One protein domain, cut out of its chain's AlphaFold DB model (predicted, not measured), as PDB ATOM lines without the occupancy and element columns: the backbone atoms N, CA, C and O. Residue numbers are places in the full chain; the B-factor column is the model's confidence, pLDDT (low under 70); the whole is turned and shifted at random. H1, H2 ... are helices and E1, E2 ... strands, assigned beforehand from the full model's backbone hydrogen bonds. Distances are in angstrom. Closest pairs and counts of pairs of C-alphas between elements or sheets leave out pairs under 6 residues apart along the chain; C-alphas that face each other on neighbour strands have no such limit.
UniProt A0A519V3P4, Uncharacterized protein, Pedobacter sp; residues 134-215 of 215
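AT A GLANCE: This is residues 134 to 215 of the 215 residues of an uncharacterized protein of Pedobacter sp (UniProt A0A519V3P4). A small antiparallel sheet of three strands, E1, E2 and E3, makes one side of this domain, and two helices, H2 and H3, set crosswise to each other, stand beyond the end of the sheet where E2 finishes and E3 begins. The short helix H1 sits at that same end of E2, and residues 134 to 150, a long stretch with no named element, run from beside H2 over to H1. The printed part has 82 residues with three named helices and three named strands, in the order H1, E1, E2, H2, H3, E3; the sheet's order is E1, E2, E3. The class is mixed, helices and strands, with under half of the residues in named elements. The whole is compact, with a radius of gyration of the C-alphas of 12.7 A, and rounded, with spans of 31 by 28 by 21 A.

HOW THE PARTS SIT: The inner strand of the sheet is E2, residues 164 to 169. On its one side is the edge strand E1, residues 159 to 161, and on its other side the edge strand E3, residues 206 to 210. E1 and E2 are a hairpin, antiparallel with 154 degrees between their directions; the C-alphas of Phe 160 and Phe 165 face each other at 4.6 A, and N 164 and O 161 are within hydrogen-bond range at 2.9 A. E2 and E3 are antiparallel at 151 degrees; the C-alphas of Ser 168 and Leu 207 face each other at 4.5 A, and within hydrogen-bond range are N 165 and O 210, 2.8 A, and N 208 and O 167, 2.8 A. E1 and E3 are apart. H1, residues 151 to 155, is on the sheet but only grazes it; its closest C-alphas to E2 are those of Asp 151 and Tyr 169, 5.4 A. H2, residues 171 to 180, is only just on the sheet, with 5 pairs of C-alphas within 10 A, and only grazes it with its residues 171 to 174. The closest C-alphas of H2 and E3 are those of Ser 171 and Val 206, 5.9 A. H3, residues 190 to 198, is not on the sheet. H2 and H3 are close but not clearly touching, the closest C-alphas being those of Phe 175 and Phe 196, 7.7 A, and their lines are about perpendicular at 76 degrees. H1 is apart from H2 and from H3. In H1, H2 and H3 every O i to N i+4 pair is within hydrogen-bond range.

IN THESE COORDINATES: E2, the longest strand, measures 16.6 A from C-alpha 164 at (132.332, -107.543, 379.360) to C-alpha 169. E3 measures 12.6 A and E1 6.6 A. H2, the longest helix, measures 14.2 A, H3 12.1 A and H1 6.1 A. H1 begins at C-alpha 151 at (132.268, -89.104, 379.690), and E3 ends at C-alpha 210 at (136.653, -103.790, 379.438).

THE WHOLE: The two C-alphas farthest apart are those of Lys 202 and Asn 215, 38.4 A. The printed part runs from residue 134 to residue 215, the chain's last residue, and has no cut; its first and last C-alphas are 19.4 A apart. The links H1 to E1, E1 to E2 and E2 to H2 are tight, H2 to H3 and H3 to E3 are short, and no link is long. The mean pLDDT of the printed part is 91.6, and residues 214 to 215 are under 70.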
ATOM      1  N   PRO A 134     147.093 -97.704 382.637       91.50
ATOM      2  CA  PRO A 134     147.199 -98.378 381.352       91.50
ATOM      3  C   PRO A 134     148.488 -99.195 381.236       91.50
ATOM      4  O   PRO A 134     149.574 -98.703 381.548       91.50
ATOM      5  N   ASP A 135     148.385-100.396 380.675       91.69
ATOM      6  CA  ASP A 135     149.507-101.315 380.496       91.69
ATOM      7  C   ASP A 135     149.544-101.897 379.071       91.69
ATOM      8  O   ASP A 135     148.800-101.491 378.174       91.69
ATOM      9  N   SER A 136     150.408-102.885 378.839       91.19
ATOM     10  CA  SER A 136     150.516-103.537 377.532       91.19
ATOM     11  C   SER A 136     149.217-104.203 377.055       91.19
ATOM     12  O   SER A 136     149.018-104.318 375.847       91.19
ATOM     13  N   LEU A 137     148.323-104.633 377.955       89.19
ATOM     14  CA  LEU A 137     147.062-105.288 377.587       89.19
ATOM     15  C   LEU A 137     146.067-104.300 376.975       89.19
ATOM     16  O   LEU A 137     145.280-104.685 376.112       89.19
ATOM     17  N   SER A 138     146.129-103.030 377.376       91.31
ATOM     18  CA  SER A 138     145.326-101.951 376.794       91.31
ATOM     19  C   SER A 138     146.086-101.129 375.748       91.31
ATOM     20  O   SER A 138     145.616-100.073 375.326       91.31
ATOM     21  N   SER A 139     147.266-101.589 375.311       92.81
ATOM     22  CA  SER A 139     148.182-100.801 374.464       92.81
ATOM     23  C   SER A 139     148.536 -99.438 375.076       92.81
ATOM     24  O   SER A 139     148.731 -98.464 374.352       92.81
ATOM     25  N   PHE A 140     148.610 -99.377 376.408       94.19
ATOM     26  CA  PHE A 140     148.846 -98.183 377.220       94.19
ATOM     27  C   PHE A 140     147.799 -97.073 377.030       94.19
ATOM     28  O   PHE A 140     148.076 -95.901 377.292       94.19
ATOM     29  N   LEU A 141     146.583 -97.441 376.612       93.75
ATOM     30  CA  LEU A 141     145.418 -96.558 376.569       93.75
ATOM     31  C   LEU A 141     144.518 -96.812 377.791       93.75
ATOM     32  O   LEU A 141     144.366 -97.964 378.206       93.75
ATOM     33  N   PRO A 142     143.936 -95.770 378.404       92.81
ATOM     34  CA  PRO A 142     143.082 -95.940 379.574       92.81
ATOM     35  C   PRO A 142     141.715 -96.527 379.213       92.81
ATOM     36  O   PRO A 142     141.248 -96.428 378.083       92.81
ATOM     37  N   ILE A 143     141.065 -97.145 380.203       92.56
ATOM     38  CA  ILE A 143     139.688 -97.658 380.079       92.56
ATOM     39  C   ILE A 143     138.665 -96.521 380.229       92.56
ATOM     40  O   ILE A 143     137.558 -96.593 379.696       92.56
ATOM     41  N   THR A 144     139.037 -95.469 380.955       93.69
ATOM     42  CA  THR A 144     138.220 -94.283 381.208       93.69
ATOM     43  C   THR A 144     138.841 -93.073 380.520       93.69
ATOM     44  O   THR A 144     140.020 -93.077 380.170       93.69
ATOM     45  N   ASP A 145     138.076 -91.997 380.367       91.94
ATOM     46  CA  ASP A 145     138.612 -90.709 379.930       91.94
ATOM     47  C   ASP A 145     139.051 -89.800 381.083       91.94
ATOM     48  O   ASP A 145     139.260 -88.599 380.891       91.94
ATOM     49  N   SER A 146     139.241 -90.364 382.278       87.00
ATOM     50  CA  SER A 146     139.704 -89.618 383.445       87.00
ATOM     51  C   SER A 146     141.033 -88.907 383.156       87.00
ATOM     52  O   SER A 146     141.958 -89.461 382.562       87.00
ATOM     53  N   GLY A 147     141.122 -87.634 383.551       82.56
ATOM     54  CA  GLY A 147     142.292 -86.789 383.289       82.56
ATOM     55  C   GLY A 147     142.327 -86.136 381.900       82.56
ATOM     56  O   GLY A 147     143.318 -85.477 381.560       82.56
ATOM     57  N   PHE A 148     141.282 -86.295 381.084       85.81
ATOM     58  CA  PHE A 148     141.100 -85.495 379.870       85.81
ATOM     59  C   PHE A 148     139.633 -85.127 379.613       85.81
ATOM     60  O   PHE A 148     139.344 -83.974 379.303       85.81
ATOM     61  N   GLY A 149     138.725 -86.092 379.727       86.81
ATOM     62  CA  GLY A 149     137.292 -85.905 379.547       86.81
ATOM     63  C   GLY A 149     136.501 -86.160 380.829       86.81
ATOM     64  O   GLY A 149     137.053 -86.204 381.930       86.81
ATOM     65  N   TYR A 150     135.191 -86.281 380.660       88.06
ATOM     66  CA  TYR A 150     134.201 -86.454 381.724       88.06
ATOM     67  C   TYR A 150     133.121 -87.486 381.351       88.06
ATOM     68  O   TYR A 150     132.142 -87.654 382.079       88.06
ATOM     69  N   ASP A 151     133.261 -88.168 380.212       90.81
ATOM     70  CA  ASP A 151     132.268 -89.104 379.690       90.81
ATOM     71  C   ASP A 151     132.070 -90.289 380.635       90.81
ATOM     72  O   ASP A 151     130.934 -90.601 381.007       90.81
ATOM     73  N   PHE A 152     133.168 -90.925 381.052       91.62
ATOM     74  CA  PHE A 152     133.120 -92.076 381.946       91.62
ATOM     75  C   PHE A 152     132.717 -91.675 383.363       91.62
ATOM     76  O   PHE A 152     131.985 -92.400 384.029       91.62
ATOM     77  N   GLU A 153     133.161 -90.519 383.851       86.62
ATOM     78  CA  GLU A 153     132.790 -90.068 385.195       86.62
ATOM     79  C   GLU A 153     131.278 -89.812 385.306       86.62
ATOM     80  O   GLU A 153     130.645 -90.224 386.282       86.62
ATOM     81  N   ASN A 154     130.687 -89.216 384.267       85.12
ATOM     82  CA  ASN A 154     129.262 -88.901 384.230       85.12
ATOM     83  C   ASN A 154     128.371 -90.111 383.946       85.12
ATOM     84  O   ASN A 154     127.232 -90.128 384.399       85.12
ATOM     85  N   ARG A 155     128.840 -91.093 383.169       86.56
ATOM     86  CA  ARG A 155     127.984 -92.189 382.677       86.56
ATOM     87  C   ARG A 155     128.388 -93.579 383.163       86.56
ATOM     88  O   ARG A 155     127.576 -94.494 383.097       86.56
ATOM     89  N   GLY A 156     129.618 -93.750 383.640       90.69
ATOM     90  CA  GLY A 156     130.181 -95.050 383.998       90.69
ATOM     91  C   GLY A 156     130.171 -96.028 382.820       90.69
ATOM     92  O   GLY A 156     130.433 -95.668 381.666       90.69
ATOM     93  N   PHE A 157     129.854 -97.287 383.112       93.38
ATOM     94  CA  PHE A 157     129.577 -98.280 382.079       93.38
ATOM     95  C   PHE A 157     128.135 -98.172 381.592       93.38
ATOM     96  O   PHE A 157     127.192 -98.111 382.373       93.38
ATOM     97  N   LEU A 158     127.982 -98.195 380.273       92.25
ATOM     98  CA  LEU A 158     126.707 -98.074 379.578       92.25
ATOM     99  C   LEU A 158     126.013 -99.431 379.428       92.25
ATOM    100  O   LEU A 158     124.785 -99.500 379.386       92.25
ATOM    101  N   ALA A 159     126.793-100.512 379.341       91.50
ATOM    102  CA  ALA A 159     126.275-101.869 379.236       91.50
ATOM    103  C   ALA A 159     127.217-102.899 379.871       91.50
ATOM    104  O   ALA A 159     128.422-102.677 380.009       91.50
ATOM    105  N   PHE A 160     126.641-104.050 380.212       92.38
ATOM    106  CA  PHE A 160     127.352-105.228 380.685       92.38
ATOM    107  C   PHE A 160     126.728-106.472 380.056       92.38
ATOM    108  O   PHE A 160     125.531-106.712 380.213       92.38
ATOM    109  N   GLU A 161     127.535-107.245 379.340       91.12
ATOM    110  CA  GLU A 161     127.083-108.438 378.629       91.12
ATOM    111  C   GLU A 161     128.225-109.450 378.529       91.12
ATOM    112  O   GLU A 161     129.362-109.083 378.237       91.12
ATOM    113  N   GLU A 162     127.931-110.725 378.805       89.38
ATOM    114  CA  GLU A 162     128.898-111.832 378.709       89.38
ATOM    115  C   GLU A 162     130.225-111.580 379.459       89.38
ATOM    116  O   GLU A 162     131.314-111.906 378.978       89.38
ATOM    117  N   GLY A 163     130.155-110.955 380.640       91.19
ATOM    118  CA  GLY A 163     131.343-110.643 381.442       91.19
ATOM    119  C   GLY A 163     132.202-109.501 380.885       91.19
ATOM    120  O   GLY A 163     133.345-109.336 381.308       91.19
ATOM    121  N   LYS A 164     131.678-108.721 379.935       94.44
ATOM    122  CA  LYS A 164     132.332-107.543 379.360       94.44
ATOM    123  C   LYS A 164     131.549-106.295 379.731       94.44
ATOM    124  O   LYS A 164     130.323-106.265 379.636       94.44
ATOM    125  N   PHE A 165     132.276-105.260 380.113       95.06
ATOM    126  CA  PHE A 165     131.746-103.935 380.370       95.06
ATOM    127  C   PHE A 165     131.982-103.046 379.156       95.06
ATOM    128  O   PHE A 165     133.056-103.077 378.554       95.06
ATOM    129  N   TYR A 166     130.991-102.230 378.827       95.69
ATOM    130  CA  TYR A 166     131.027-101.344 377.675       95.69
ATOM    131  C   TYR A 166     130.833 -99.910 378.128       95.69
ATOM    132  O   TYR A 166     129.920 -99.600 378.894       95.69
ATOM    133  N   THR A 167     131.674 -99.019 377.629       95.75
ATOM    134  CA  THR A 167     131.528 -97.574 377.792       95.75
ATOM    135  C   THR A 167     131.968 -96.875 376.513       95.75
ATOM    136  O   THR A 167     132.446 -97.517 375.576       95.75
ATOM    137  N   SER A 168     131.790 -95.564 376.440       95.69
ATOM    138  CA  SER A 168     132.316 -94.774 375.339       95.69
ATOM    139  C   SER A 168     132.769 -93.407 375.805       95.69
ATOM    140  O   SER A 168     132.124 -92.781 376.647       95.69
ATOM    141  N   TYR A 169     133.855 -92.928 375.208       95.94
ATOM    142  CA  TYR A 169     134.329 -91.566 375.408       95.94
ATOM    143  C   TYR A 169     134.801 -90.939 374.098       95.94
ATOM    144  O   TYR A 169     135.030 -91.620 373.094       95.94
ATOM    145  N   SER A 170     134.891 -89.612 374.092       96.19
ATOM    146  CA  SER A 170     135.194 -88.829 372.892       96.19
ATOM    147  C   SER A 170     136.487 -89.247 372.164       96.19
ATOM    148  O   SER A 170     137.509 -89.570 372.775       96.19
ATOM    149  N   SER A 171     136.475 -89.145 370.827       96.69
ATOM    150  CA  SER A 171     137.687 -89.282 370.001       96.69
ATOM    151  C   SER A 171     138.765 -88.276 370.418       96.69
ATOM    152  O   SER A 171     139.951 -88.596 370.465       96.69
ATOM    153  N   LEU A 172     138.349 -87.066 370.807       97.00
ATOM    154  CA  LEU A 172     139.228 -86.033 371.347       97.00
ATOM    155  C   LEU A 172     140.081 -86.561 372.515       97.00
ATOM    156  O   LEU A 172     141.303 -86.402 372.487       97.00
ATOM    157  N   ALA A 173     139.459 -87.232 373.492       96.00
ATOM    158  CA  ALA A 173     140.172 -87.846 374.608       96.00
ATOM    159  C   ALA A 173     141.088 -88.982 374.148       96.00
ATOM    160  O   ALA A 173     142.256 -89.025 374.535       96.00
ATOM    161  N   MET A 174     140.606 -89.858 373.258       95.88
ATOM    162  CA  MET A 174     141.406 -90.976 372.755       95.88
ATOM    163  C   MET A 174     142.704 -90.516 372.073       95.88
ATOM    164  O   MET A 174     143.780 -91.049 372.352       95.88
ATOM    165  N   PHE A 175     142.637 -89.496 371.215       96.25
ATOM    166  CA  PHE A 175     143.825 -88.949 370.559       96.25
ATOM    167  C   PHE A 175     144.774 -88.255 371.546       96.25
ATOM    168  O   PHE A 175     145.988 -88.391 371.412       96.25
ATOM    169  N   ALA A 176     144.253 -87.588 372.579       95.56
ATOM    170  CA  ALA A 176     145.095 -87.039 373.639       95.56
ATOM    171  C   ALA A 176     145.823 -88.141 374.433       95.56
ATOM    172  O   ALA A 176     146.999 -87.990 374.766       95.56
ATOM    173  N   PHE A 177     145.174 -89.278 374.703       94.75
ATOM    174  CA  PHE A 177     145.830 -90.418 375.351       94.75
ATOM    175  C   PHE A 177     146.862 -91.101 374.459       94.75
ATOM    176  O   PHE A 177     147.925 -91.482 374.950       94.75
ATOM    177  N   LYS A 178     146.611 -91.198 373.149       94.44
ATOM    178  CA  LYS A 178     147.610 -91.656 372.169       94.44
ATOM    179  C   LYS A 178     148.876 -90.791 372.219       94.44
ATOM    180  O   LYS A 178     149.983 -91.318 372.208       94.44
ATOM    181  N   GLU A 179     148.725 -89.470 372.302       93.75
ATOM    182  CA  GLU A 179     149.856 -88.539 372.418       93.75
ATOM    183  C   GLU A 179     150.597 -88.707 373.753       93.75
ATOM    184  O   GLU A 179     151.821 -88.800 373.775       93.75
ATOM    185  N   ARG A 180     149.867 -88.838 374.869       91.75
ATOM    186  CA  ARG A 180     150.446 -89.072 376.210       91.75
ATOM    187  C   ARG A 180     151.132 -90.436 376.362       91.75
ATOM    188  O   ARG A 180     151.970 -90.604 377.245       91.75
ATOM    189  N   SER A 181     150.765 -91.413 375.538       91.38
ATOM    190  CA  SER A 181     151.359 -92.756 375.506       91.38
ATOM    191  C   SER A 181     152.450 -92.906 374.441       91.38
ATOM    192  O   SER A 181     152.983 -94.004 374.263       91.38
ATOM    193  N   ALA A 182     152.829 -91.820 373.755       89.81
ATOM    194  CA  ALA A 182     153.904 -91.840 372.772       89.81
ATOM    195  C   ALA A 182     155.194 -92.425 373.373       89.81
ATOM    196  O   ALA A 182     155.620 -92.057 374.466       89.81
ATOM    197  N   GLY A 183     155.795 -93.384 372.667       88.50
ATOM    198  CA  GLY A 183     156.995 -94.093 373.117       88.50
ATOM    199  C   GLY A 183     156.752 -95.236 374.112       88.50
ATOM    200  O   GLY A 183     157.668 -96.024 374.325       88.50
ATOM    201  N   LYS A 184     155.544 -95.393 374.677       89.44
ATOM    202  CA  LYS A 184     155.205 -96.536 375.554       89.44
ATOM    203  C   LYS A 184     154.805 -97.790 374.779       89.44
ATOM    204  O   LYS A 184     154.980 -98.899 375.267       89.44
ATOM    205  N   THR A 185     154.295 -97.620 373.559       83.38
ATOM    206  CA  THR A 185     153.999 -98.717 372.632       83.38
ATOM    207  C   THR A 185     154.651 -98.475 371.281       83.38
ATOM    208  O   THR A 185     154.672 -97.351 370.776       83.38
ATOM    209  N   THR A 186     155.177 -99.542 370.685       73.25
ATOM    210  CA  THR A 186     155.751 -99.524 369.335       73.25
ATOM    211  C   THR A 186     154.735 -99.921 368.268       73.25
ATOM    212  O   THR A 186     154.939 -99.605 367.096       73.25
ATOM    213  N   LYS A 187     153.633-100.592 368.641       86.88
ATOM    214  CA  LYS A 187     152.617-101.060 367.693       86.88
ATOM    215  C   LYS A 187     151.245-101.194 368.349       86.88
ATOM    216  O   LYS A 187     151.072-101.941 369.307       86.88
ATOM    217  N   TYR A 188     150.259-100.504 367.785       93.06
ATOM    218  CA  TYR A 188     148.853-100.699 368.135       93.06
ATOM    219  C   TYR A 188     148.273-101.919 367.397       93.06
ATOM    220  O   TYR A 188     148.747-102.265 366.311       93.06
ATOM    221  N   PRO A 189     147.220-102.560 367.933       92.94
ATOM    222  CA  PRO A 189     146.416-103.517 367.181       92.94
ATOM    223  C   PRO A 189     145.935-102.922 365.843       92.94
ATOM    224  O   PRO A 189     145.618-101.730 365.809       92.94
ATOM    225  N   PRO A 190     145.799-103.719 364.761       94.88
ATOM    226  CA  PRO A 190     145.507-103.200 363.418       94.88
ATOM    227  C   PRO A 190     144.288-102.273 363.334       94.88
ATOM    228  O   PRO A 190     144.312-101.281 362.610       94.88
ATOM    229  N   LEU A 191     143.236-102.560 364.109       92.88
ATOM    230  CA  LEU A 191     142.024-101.741 364.151       92.88
ATOM    231  C   LEU A 191     142.287-100.350 364.748       92.88
ATOM    232  O   LEU A 191     141.867 -99.348 364.173       92.88
ATOM    233  N   LEU A 192     143.021-100.285 365.862       93.69
ATOM    234  CA  LEU A 192     143.413 -99.022 366.490       93.69
ATOM    235  C   LEU A 192     144.418 -98.263 365.625       93.69
ATOM    236  O   LEU A 192     144.315 -97.050 365.485       93.69
ATOM    237  N   GLU A 193     145.359 -98.970 364.999       94.75
ATOM    238  CA  GLU A 193     146.321 -98.361 364.088       94.75
ATOM    239  C   GLU A 193     145.621 -97.712 362.885       94.75
ATOM    240  O   GLU A 193     145.914 -96.564 362.551       94.75
ATOM    241  N   ASN A 194     144.656 -98.402 362.270       95.69
ATOM    242  CA  ASN A 194     143.864 -97.848 361.175       95.69
ATOM    243  C   ASN A 194     143.028 -96.642 361.625       95.69
ATOM    244  O   ASN A 194     143.019 -95.610 360.952       95.69
ATOM    245  N   TYR A 195     142.380 -96.737 362.788       96.00
ATOM    246  CA  TYR A 195     141.626 -95.629 363.376       96.00
ATOM    247  C   TYR A 195     142.515 -94.400 363.614       96.00
ATOM    248  O   TYR A 195     142.157 -93.294 363.227       96.00
ATOM    249  N   PHE A 196     143.721 -94.581 364.151       95.31
ATOM    250  CA  PHE A 196     144.657 -93.484 364.393       95.31
ATOM    251  C   PHE A 196     145.334 -92.918 363.141       95.31
ATOM    252  O   PHE A 196     145.934 -91.844 363.237       95.31
ATOM    253  N   LYS A 197     145.297 -93.639 362.015       95.62
ATOM    254  CA  LYS A 197     145.796 -93.180 360.709       95.62
ATOM    255  C   LYS A 197     144.737 -92.424 359.912       95.62
ATOM    256  O   LYS A 197     145.082 -91.497 359.191       95.62
ATOM    257  N   THR A 198     143.481 -92.852 360.009       96.62
ATOM    258  CA  THR A 198     142.381 -92.347 359.169       96.62
ATOM    259  C   THR A 198     141.438 -91.396 359.904       96.62
ATOM    260  O   THR A 198     140.787 -90.579 359.261       96.62
ATOM    261  N   GLY A 199     141.360 -91.492 361.231       96.44
ATOM    262  CA  GLY A 199     140.533 -90.643 362.083       96.44
ATOM    263  C   GLY A 199     141.287 -89.461 362.690       96.44
ATOM    264  O   GLY A 199     142.502 -89.311 362.555       96.44
ATOM    265  N   ASP A 200     140.540 -88.640 363.421       96.62
ATOM    266  CA  ASP A 200     141.023 -87.450 364.117       96.62
ATOM    267  C   ASP A 200     140.225 -87.165 365.405       96.62
ATOM    268  O   ASP A 200     139.282 -87.869 365.777       96.62
ATOM    269  N   ARG A 201     140.566 -86.068 366.089       96.38
ATOM    270  CA  ARG A 201     139.903 -85.621 367.328       96.38
ATOM    271  C   ARG A 201     138.406 -85.305 367.172       96.38
ATOM    272  O   ARG A 201     137.713 -85.236 368.183       96.38
ATOM    273  N   LYS A 202     137.913 -85.091 365.946       96.75
ATOM    274  CA  LYS A 202     136.506 -84.783 365.631       96.75
ATOM    275  C   LYS A 202     135.712 -86.014 365.194       96.75
ATOM    276  O   LYS A 202     134.508 -85.915 364.977       96.75
ATOM    277  N   SER A 203     136.378 -87.156 365.057       97.56
ATOM    278  CA  SER A 203     135.741 -88.424 364.726       97.56
ATOM    279  C   SER A 203     134.769 -88.874 365.826       97.56
ATOM    280  O   SER A 203     134.756 -88.335 366.936       97.56
ATOM    281  N   ASN A 204     133.953 -89.882 365.517       96.25
ATOM    282  CA  ASN A 204     132.968 -90.422 366.454       96.25
ATOM    283  C   ASN A 204     133.610 -90.915 367.769       96.25
ATOM    284  O   ASN A 204     134.773 -91.329 367.761       96.25
ATOM    285  N   PRO A 205     132.861 -90.914 368.892       94.94
ATOM    286  CA  PRO A 205     133.315 -91.500 370.150       94.94
ATOM    287  C   PRO A 205     133.788 -92.945 369.989       94.94
ATOM    288  O   PRO A 205     133.248 -93.707 369.186       94.94
ATOM    289  N   VAL A 206     134.775 -93.329 370.793       94.75
ATOM    290  CA  VAL A 206     135.333 -94.679 370.777       94.75
ATOM    291  C   VAL A 206     134.570 -95.550 371.763       94.75
ATOM    292  O   VAL A 206     134.387 -95.175 372.921       94.75
ATOM    293  N   LEU A 207     134.139 -96.725 371.304       95.38
ATOM    294  CA  LEU A 207     133.624 -97.771 372.178       95.38
ATOM    295  C   LEU A 207     134.798 -98.448 372.887       95.38
ATOM    296  O   LEU A 207     135.694 -98.989 372.236       95.38
ATOM    297  N   VAL A 208     134.767 -98.452 374.214       95.19
ATOM    298  CA  VAL A 208     135.749 -99.146 375.044       95.19
ATOM    299  C   VAL A 208     135.103-100.370 375.665       95.19
ATOM    300  O   VAL A 208     134.043-100.288 376.291       95.19
ATOM    301  N   VAL A 209     135.763-101.511 375.475       95.06
ATOM    302  CA  VAL A 209     135.341-102.806 376.005       95.06
ATOM    303  C   VAL A 209     136.334-103.234 377.072       95.06
ATOM    304  O   VAL A 209     137.497-103.508 376.776       95.06
ATOM    305  N   PHE A 210     135.870-103.309 378.312       93.50
ATOM    306  CA  PHE A 210     136.653-103.790 379.438       93.50
ATOM    307  C   PHE A 210     136.236-105.215 379.793       93.50
ATOM    308  O   PHE A 210     135.076-105.488 380.100       93.50
ATOM    309  N   LYS A 211     137.200-106.134 379.766       93.12
ATOM    310  CA  LYS A 211     137.021-107.515 380.207       93.12
ATOM    311  C   LYS A 211     137.963-107.772 381.383       93.12
ATOM    312  O   LYS A 211     139.170-107.882 381.152       93.12
ATOM    313  N   PRO A 212     137.451-107.868 382.621       89.44
ATOM    314  CA  PRO A 212     138.266-108.262 383.760       89.44
ATOM    315  C   PRO A 212     138.931-109.616 383.518       89.44
ATOM    316  O   PRO A 212     138.359-110.497 382.868       89.44
ATOM    317  N   LYS A 213     140.129-109.800 384.076       83.31
ATOM    318  CA  LYS A 213     140.705-111.140 384.190       83.31
ATOM    319  C   LYS A 213     139.817-111.951 385.134       83.31
ATOM    320  O   LYS A 213     139.414-111.458 386.184       83.31
ATOM    321  N   THR A 214     139.483-113.172 384.740       69.25
ATOM    322  CA  THR A 214     138.917-114.157 385.660       69.25
ATOM    323  C   THR A 214     140.021-114.583 386.617       69.25
ATOM    324  O   THR A 214     141.072-115.025 386.149       69.25
ATOM    325  N   ASN A 215     139.787-114.388 387.915       52.81
ATOM    326  CA  ASN A 215     140.609-114.973 388.973       52.81
ATOM    327  C   ASN A 215     140.412-116.488 389.028       52.81
ATOM    328  O   ASN A 215     139.269-116.932 388.759       52.81
TER     329      ASN A 215